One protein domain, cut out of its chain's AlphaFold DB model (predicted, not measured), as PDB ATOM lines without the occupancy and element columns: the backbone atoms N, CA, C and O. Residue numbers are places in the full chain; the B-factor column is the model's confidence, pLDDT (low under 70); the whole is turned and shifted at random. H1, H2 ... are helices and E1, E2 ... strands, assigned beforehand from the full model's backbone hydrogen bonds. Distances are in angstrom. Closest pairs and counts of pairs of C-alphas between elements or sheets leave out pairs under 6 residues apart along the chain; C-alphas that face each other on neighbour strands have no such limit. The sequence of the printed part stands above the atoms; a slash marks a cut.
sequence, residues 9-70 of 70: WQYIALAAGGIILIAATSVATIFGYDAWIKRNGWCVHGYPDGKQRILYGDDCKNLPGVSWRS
ATOM      1  N   TRP A   9     153.775 152.154 222.977       78.62
ATOM      2  CA  TRP A   9     153.678 151.115 221.943       78.62
ATOM      3  C   TRP A   9     153.534 151.650 220.508       78.62
ATOM      4  O   TRP A   9     153.981 151.001 219.565       78.62
ATOM      5  N   GLN A  10     152.946 152.835 220.318       82.00
ATOM      6  CA  GLN A  10     152.819 153.460 218.997       82.00
ATOM      7  C   GLN A  10     154.180 153.910 218.449       82.00
ATOM      8  O   GLN A  10     154.392 153.836 217.241       82.00
ATOM      9  N   TYR A  11     155.127 154.291 219.313       79.69
ATOM     10  CA  TYR A  11     156.498 154.605 218.893       79.69
ATOM     11  C   TYR A  11     157.250 153.358 218.429       79.69
ATOM     12  O   TYR A  11     157.971 153.413 217.437       79.69
ATOM     13  N   ILE A  12     157.035 152.220 219.095       83.12
ATOM     14  CA  ILE A  12     157.627 150.936 218.693       83.12
ATOM     15  C   ILE A  12     157.073 150.498 217.336       83.12
ATOM     16  O   ILE A  12     157.837 150.090 216.467       83.12
ATOM     17  N   ALA A  13     155.761 150.635 217.125       81.75
ATOM     18  CA  ALA A  13     155.134 150.314 215.846       81.75
ATOM     19  C   ALA A  13     155.654 151.202 214.699       81.75
ATOM     20  O   ALA A  13     155.932 150.701 213.612       81.75
ATOM     21  N   LEU A  14     155.843 152.502 214.949       84.19
ATOM     22  CA  LEU A  14     156.438 153.434 213.986       84.19
ATOM     23  C   LEU A  14     157.896 153.089 213.668       84.19
ATOM     24  O   LEU A  14     158.274 153.061 212.499       84.19
ATOM     25  N   ALA A  15     158.701 152.783 214.687       83.31
ATOM     26  CA  ALA A  15     160.092 152.389 214.503       83.31
ATOM     27  C   ALA A  15     160.207 151.075 213.713       83.31
ATOM     28  O   ALA A  15     160.968 150.999 212.751       83.31
ATOM     29  N   ALA A  16     159.399 150.068 214.056       84.75
ATOM     30  CA  ALA A  16     159.354 148.800 213.335       84.75
ATOM     31  C   ALA A  16     158.911 148.987 211.876       84.75
ATOM     32  O   ALA A  16     159.553 148.465 210.967       84.75
ATOM     33  N   GLY A  17     157.866 149.788 211.632       87.06
ATOM     34  CA  GLY A  17     157.410 150.115 210.280       87.06
ATOM     35  C   GLY A  17     158.478 150.834 209.451       87.06
ATOM     36  O   GLY A  17     158.690 150.491 208.288       87.06
ATOM     37  N   GLY A  18     159.205 151.777 210.059       84.88
ATOM     38  CA  GLY A  18     160.321 152.473 209.419       84.88
ATOM     39  C   GLY A  18     161.468 151.534 209.035       84.88
ATOM     40  O   GLY A  18     161.965 151.598 207.913       84.88
ATOM     41  N   ILE A  19     161.843 150.609 209.924       86.31
ATOM     42  CA  ILE A  19     162.890 149.610 209.654       86.31
ATOM     43  C   ILE A  19     162.485 148.694 208.495       86.31
ATOM     44  O   ILE A  19     163.298 148.434 207.608       86.31
ATOM     45  N   ILE A  20     161.228 148.244 208.456       86.94
ATOM     46  CA  ILE A  20     160.716 147.390 207.374       86.94
ATOM     47  C   ILE A  20     160.775 148.117 206.026       86.94
ATOM     48  O   ILE A  20     161.198 147.529 205.034       86.94
ATOM     49  N   LEU A  21     160.408 149.401 205.981       85.38
ATOM     50  CA  LEU A  21     160.489 150.220 204.767       85.38
ATOM     51  C   LEU A  21     161.927 150.368 204.254       85.38
ATOM     52  O   LEU A  21     162.176 150.227 203.055       85.38
ATOM     53  N   ILE A  22     162.884 150.611 205.150       85.31
ATOM     54  CA  ILE A  22     164.306 150.716 204.794       85.31
ATOM     55  C   ILE A  22     164.843 149.362 204.307       85.31
ATOM     56  O   ILE A  22     165.553 149.297 203.303       85.31
ATOM     57  N   ALA A  23     164.474 148.263 204.967       82.94
ATOM     58  CA  ALA A  23     164.867 146.918 204.554       82.94
ATOM     59  C   ALA A  23     164.286 146.553 203.175       82.94
ATOM     60  O   ALA A  23     165.001 146.063 202.306       82.94
ATOM     61  N   ALA A  24     163.009 146.848 202.931       80.94
ATOM     62  CA  ALA A  24     162.360 146.567 201.653       80.94
ATOM     63  C   ALA A  24     162.973 147.376 200.496       80.94
ATOM     64  O   ALA A  24     163.224 146.832 199.421       80.94
ATOM     65  N   THR A  25     163.254 148.662 200.716       82.88
ATOM     66  CA  THR A  25     163.860 149.530 199.693       82.88
ATOM     67  C   THR A  25     165.306 149.147 199.397       82.88
ATOM     68  O   THR A  25     165.679 149.059 198.229       82.88
ATOM     69  N   SER A  26     166.113 148.845 200.416       77.75
ATOM     70  CA  SER A  26     167.499 148.398 200.220       77.75
ATOM     71  C   SER A  26     167.575 147.083 199.444       77.75
ATOM     72  O   SER A  26     168.321 146.996 198.470       77.75
ATOM     73  N   VAL A  27     166.733 146.103 199.781       76.94
ATOM     74  CA  VAL A  27     166.595 144.846 199.030       76.94
ATOM     75  C   VAL A  27     166.212 145.126 197.575       76.94
ATOM     76  O   VAL A  27     166.928 144.713 196.664       76.94
ATOM     77  N   ALA A  28     165.144 145.888 197.329       75.81
ATOM     78  CA  ALA A  28     164.702 146.206 195.970       75.81
ATOM     79  C   ALA A  28     165.788 146.912 195.139       75.81
ATOM     80  O   ALA A  28     165.939 146.626 193.953       75.81
ATOM     81  N   THR A  29     166.577 147.786 195.766       77.75
ATOM     82  CA  THR A  29     167.667 148.507 195.095       77.75
ATOM     83  C   THR A  29     168.822 147.572 194.742       77.75
ATOM     84  O   THR A  29     169.319 147.624 193.621       77.75
ATOM     85  N   ILE A  30     169.215 146.671 195.650       75.81
ATOM     86  CA  ILE A  30     170.296 145.699 195.412       75.81
ATOM     87  C   ILE A  30     169.913 144.735 194.285       75.81
ATOM     88  O   ILE A  30     170.663 144.577 193.322       75.81
ATOM     89  N   PHE A  31     168.726 144.127 194.365       74.62
ATOM     90  CA  PHE A  31     168.256 143.188 193.343       74.62
ATOM     91  C   PHE A  31     167.968 143.882 192.008       74.62
ATOM     92  O   PHE A  31     168.247 143.320 190.951       74.62
ATOM     93  N   GLY A  32     167.445 145.109 192.041       76.19
ATOM     94  CA  GLY A  32     167.212 145.917 190.848       76.19
ATOM     95  C   GLY A  32     168.510 146.304 190.145       76.19
ATOM     96  O   GLY A  32     168.589 146.198 188.924       76.19
ATOM     97  N   TYR A  33     169.540 146.691 190.899       72.88
ATOM     98  CA  TYR A  33     170.842 147.061 190.349       72.88
ATOM     99  C   TYR A  33     171.590 145.854 189.774       72.88
ATOM    100  O   TYR A  33     172.103 145.929 188.663       72.88
ATOM    101  N   ASP A  34     171.577 144.714 190.468       70.56
ATOM    102  CA  ASP A  34     172.156 143.465 189.960       70.56
ATOM    103  C   ASP A  34     171.440 142.990 188.684       70.56
ATOM    104  O   ASP A  34     172.080 142.657 187.686       70.56
ATOM    105  N   ALA A  35     170.105 143.054 188.661       69.38
ATOM    106  CA  ALA A  35     169.324 142.760 187.465       69.38
ATOM    107  C   ALA A  35     169.588 143.763 186.330       69.38
ATOM    108  O   ALA A  35     169.595 143.376 185.162       69.38
ATOM    109  N   TRP A  36     169.812 145.038 186.651       71.75
ATOM    110  CA  TRP A  36     170.134 146.068 185.669       71.75
ATOM    111  C   TRP A  36     171.527 145.866 185.071       71.75
ATOM    112  O   TRP A  36     171.643 145.905 183.850       71.75
ATOM    113  N   ILE A  37     172.545 145.556 185.880       72.12
ATOM    114  CA  ILE A  37     173.885 145.173 185.403       72.12
ATOM    115  C   ILE A  37     173.802 143.910 184.550       72.12
ATOM    116  O   ILE A  37     174.410 143.840 183.490       72.12
ATOM    117  N   LYS A  38     173.000 142.921 184.945       68.69
ATOM    118  CA  LYS A  38     172.820 141.711 184.135       68.69
ATOM    119  C   LYS A  38     172.078 141.962 182.819       68.69
ATOM    120  O   LYS A  38     172.186 141.162 181.902       68.69
ATOM    121  N   ARG A  39     171.314 143.051 182.698       67.88
ATOM    122  CA  ARG A  39     170.624 143.424 181.449       67.88
ATOM    123  C   ARG A  39     171.369 144.451 180.603       67.88
ATOM    124  O   ARG A  39     171.151 144.483 179.402       67.88
ATOM    125  N   ASN A  40     172.218 145.281 181.204       72.50
ATOM    126  CA  ASN A  40     172.869 146.423 180.546       72.50
ATOM    127  C   ASN A  40     174.389 146.469 180.770       72.50
ATOM    128  O   ASN A  40     175.029 147.479 180.480       72.50
ATOM    129  N   GLY A  41     174.967 145.417 181.338       73.06
ATOM    130  CA  GLY A  41     176.396 145.284 181.590       73.06
ATOM    131  C   GLY A  41     177.085 144.443 180.527       73.06
ATOM    132  O   GLY A  41     176.452 143.736 179.740       73.06
ATOM    133  N   TRP A  42     178.410 144.513 180.526       79.94
ATOM    134  CA  TRP A  42     179.246 143.698 179.657       79.94
ATOM    135  C   TRP A  42     179.609 142.400 180.373       79.94
ATOM    136  O   TRP A  42     179.885 142.390 181.574       79.94
ATOM    137  N   CYS A  43     179.660 141.292 179.646       80.44
ATOM    138  CA  CYS A  43     180.220 140.051 180.164       80.44
ATOM    139  C   CYS A  43     181.269 139.490 179.214       80.44
ATOM    140  O   CYS A  43     181.249 139.724 178.005       80.44
ATOM    141  N   VAL A  44     182.188 138.714 179.777       82.50
ATOM    142  CA  VAL A  44     183.143 137.923 179.005       82.50
ATOM    143  C   VAL A  44     182.728 136.461 179.097       82.50
ATOM    144  O   VAL A  44     182.619 135.912 180.199       82.50
ATOM    145  N   HIS A  45     182.508 135.841 177.936       82.69
ATOM    146  CA  HIS A  45     182.245 134.411 177.806       82.69
ATOM    147  C   HIS A  45     183.394 133.724 177.064       82.69
ATOM    148  O   HIS A  45     183.771 134.132 175.959       82.69
ATOM    149  N   GLY A  46     183.944 132.680 177.684       82.12
ATOM    150  CA  GLY A  46     184.877 131.760 177.047       82.12
ATOM    151  C   GLY A  46     184.107 130.623 176.389       82.12
ATOM    152  O   GLY A  46     183.471 129.832 177.078       82.12
ATOM    153  N   TYR A  47     184.169 130.548 175.066       80.50
ATOM    154  CA  TYR A  47     183.568 129.469 174.298       80.50
ATOM    155  C   TYR A  47     184.453 128.213 174.345       80.50
ATOM    156  O   TYR A  47     185.676 128.311 174.490       80.50
ATOM    157  N   PRO A  48     183.866 127.015 174.172       79.44
ATOM    158  CA  PRO A  48     184.610 125.753 174.162       79.44
ATOM    159  C   PRO A  48     185.599 125.622 172.992       79.44
ATOM    160  O   PRO A  48     186.465 124.756 173.025       79.44
ATOM    161  N   ASP A  49     185.515 126.488 171.978       85.12
ATOM    162  CA  ASP A  49     186.494 126.589 170.889       85.12
ATOM    163  C   ASP A  49     187.743 127.413 171.269       85.12
ATOM    164  O   ASP A  49     188.581 127.703 170.415       85.12
ATOM    165  N   GLY A  50     187.868 127.810 172.541       81.75
ATOM    166  CA  GLY A  50     188.985 128.591 173.070       81.75
ATOM    167  C   GLY A  50     188.890 130.091 172.783       81.75
ATOM    168  O   GLY A  50     189.784 130.842 173.173       81.75
ATOM    169  N   LYS A  51     187.824 130.561 172.122       81.31
ATOM    170  CA  LYS A  51     187.631 131.988 171.847       81.31
ATOM    171  C   LYS A  51     186.952 132.679 173.019       81.31
ATOM    172  O   LYS A  51     185.990 132.174 173.591       81.31
ATOM    173  N   GLN A  52     187.405 133.887 173.330       83.19
ATOM    174  CA  GLN A  52     186.709 134.779 174.251       83.19
ATOM    175  C   GLN A  52     185.934 135.824 173.456       83.19
ATOM    176  O   GLN A  52     186.476 136.424 172.525       83.19
ATOM    177  N   ARG A  53     184.670 136.053 173.819       82.19
ATOM    178  CA  ARG A  53     183.897 137.184 173.294       82.19
ATOM    179  C   ARG A  53     183.374 138.045 174.426       82.19
ATOM    180  O   ARG A  53     182.973 137.540 175.474       82.19
ATOM    181  N   ILE A  54     183.378 139.343 174.161       83.50
ATOM    182  CA  ILE A  54     182.725 140.345 174.989       83.50
ATOM    183  C   ILE A  54     181.292 140.459 174.470       83.50
ATOM    184  O   ILE A  54     181.084 140.706 173.282       83.50
ATOM    185  N   LEU A  55     180.325 140.211 175.342       82.88
ATOM    186  CA  LEU A  55     178.895 140.228 175.047       82.88
ATOM    187  C   LEU A  55     178.218 141.272 175.938       82.88
ATOM    188  O   LEU A  55     178.794 141.697 176.944       82.88
ATOM    189  N   TYR A  56     177.018 141.703 175.562       80.69
ATOM    190  CA  TYR A  56     176.311 142.779 176.248       80.69
ATOM    191  C   TYR A  56     174.904 142.349 176.649       80.69
ATOM    192  O   TYR A  56     174.169 141.764 175.855       80.69
ATOM    193  N   GLY A  57     174.522 142.670 177.880       74.56
ATOM    194  CA  GLY A  57     173.152 142.536 178.353       74.56
ATOM    195  C   GLY A  57     172.588 141.120 178.257       74.56
ATOM    196  O   GLY A  57     173.152 140.174 178.808       74.56
ATOM    197  N   ASP A  58     171.452 140.966 177.575       75.62
ATOM    198  CA  ASP A  58     170.717 139.698 177.512       75.62
ATOM    199  C   ASP A  58     171.479 138.564 176.796       75.62
ATOM    200  O   ASP A  58     171.218 137.393 177.085       75.62
ATOM    201  N   ASP A  59     172.479 138.871 175.959       76.62
ATOM    202  CA  ASP A  59     173.333 137.857 175.314       76.62
ATOM    203  C   ASP A  59     174.127 137.031 176.340       76.62
ATOM    204  O   ASP A  59     174.439 135.862 176.127       76.62
ATOM    205  N   CYS A  60     174.416 137.624 177.497       76.50
ATOM    206  CA  CYS A  60     175.123 136.990 178.603       76.50
ATOM    207  C   CYS A  60     174.224 136.079 179.452       76.50
ATOM    208  O   CYS A  60     174.710 135.167 180.119       76.50
ATOM    209  N   LYS A  61     172.909 136.326 179.459       69.19
ATOM    210  CA  LYS A  61     171.958 135.746 180.421       69.19
ATOM    211  C   LYS A  61     171.769 134.237 180.263       69.19
ATOM    212  O   LYS A  61     171.473 133.556 181.241       69.19
ATOM    213  N   ASN A  62     171.954 133.726 179.049       71.31
ATOM    214  CA  ASN A  62     171.751 132.315 178.716       71.31
ATOM    215  C   ASN A  62     173.063 131.532 178.558       71.31
ATOM    216  O   ASN A  62     173.032 130.368 178.161       71.31
ATOM    217  N   LEU A  63     174.212 132.148 178.855       74.31
ATOM    218  CA  LEU A  63     175.515 131.521 178.667       74.31
ATOM    219  C   LEU A  63     176.086 131.008 179.999       74.31
ATOM    220  O   LEU A  63     176.193 131.767 180.966       74.31
ATOM    221  N   PRO A  64     176.476 129.723 180.085       71.94
ATOM    222  CA  PRO A  64     177.093 129.177 181.288       71.94
ATOM    223  C   PRO A  64     178.507 129.746 181.486       71.94
ATOM    224  O   PRO A  64     179.243 129.954 180.526       71.94
ATOM    225  N   GLY A  65     178.916 129.990 182.734       69.62
ATOM    226  CA  GLY A  65     180.297 130.394 183.047       69.62
ATOM    227  C   GLY A  65     180.687 131.812 182.606       69.62
ATOM    228  O   GLY A  65     181.864 132.077 182.372       69.62
ATOM    229  N   VAL A  66     179.722 132.726 182.469       72.75
ATOM    230  CA  VAL A  66     179.997 134.142 182.180       72.75
ATOM    231  C   VAL A  66     180.584 134.874 183.386       72.75
ATOM    232  O   VAL A  66     180.117 134.724 184.516       72.75
ATOM    233  N   SER A  67     181.584 135.718 183.128       72.44
ATOM    234  CA  SER A  67     182.089 136.689 184.102       72.44
ATOM    235  C   SER A  67     181.537 138.072 183.763       72.44
ATOM    236  O   SER A  67     181.739 138.577 182.658       72.44
ATOM    237  N   TRP A  68     180.789 138.664 184.694       69.12
ATOM    238  CA  TRP A  68     180.221 140.001 184.533       69.12
ATOM    239  C   TRP A  68     181.276 141.058 184.843       69.12
ATOM    240  O   TRP A  68     181.996 140.945 185.835       69.12
ATOM    241  N   ARG A  69     181.362 142.084 183.996       60.34
ATOM    242  CA  ARG A  69     182.229 143.243 184.195       60.34
ATOM    243  C   ARG A  69     181.349 144.477 184.366       60.34
ATOM    244  O   ARG A  69     180.577 144.812 183.470       60.34
ATOM    245  N   SER A  70     181.445 145.087 185.546       55.66
ATOM    246  CA  SER A  70     180.859 146.391 185.875       55.66
ATOM    247  C   SER A  70     181.603 147.515 185.176       55.66
ATOM    248  O   SER A  70     182.856 147.461 185.231       55.66
TER     249      SER A  70
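Overview. This is residues 9 to 70 of the 70 residues of an uncharacterized protein of Crinalium epipsammum PCC 9333 (UniProt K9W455). One long helix, H1, sticks out like a handle from a small head, a three-stranded sheet with the short helix H2 over it; the free residues 9 to 34 of H1 make most of the length. The 62 printed residues hold, in order, H1, E1, E2, H2 and E3, and the antiparallel sheet runs E2, E1, E3. The class is mixed, helices and strands. The whole is extended, with a radius of gyration of the C-alphas of 19.1 A and spans of 65 by 16 by 16 A.

Along the chain. Find C-alpha 9 at (153.678, 151.115, 221.943); from there H1, residues 9 to 40, runs 45.9 A to C-alpha 40 at (172.869, 146.423, 180.546). Next come E1, residues 42 to 46, 13.5 A long, and E2, residues 52 to 56, 13.3 A long. H2 is residues 57 to 60, and E3, residues 67 to 69, ends at C-alpha 69 at (182.229, 143.243, 184.195).

Arrangement. Look first at the hairpin E1 and E2, antiparallel at 151 degrees, where N 43 and O 55 are 2.9 A apart, within hydrogen-bond range. On the other side of E1, E3 is antiparallel to it at 152 degrees, with N 44 and O 67 at 2.9 A. E2, H2 and E3 form a split strand-helix-strand unit, two strands running the same way with E1 between them, and its crossover is right-handed. H2 is on the sheet at a height of 8.1 A. H1 only grazes the sheet with residues 37 to 40, and with these alone it touches H2; the closest C-alphas, of Arg 39 and Gly 57, are 4.1 A apart. In H1 every O i to N i+4 pair is within hydrogen-bond range; H2 is too short for such a pair.

Size, cuts and confidence. The C-alphas farthest apart, of Trp 9 and Asp 49, are 65.5 A apart. The printed part has no cut and no long link. Mean pLDDT of the printed part is 77.6; look for values under 70 at residues 35, 38 to 39, 61, 65 and 68 to 70.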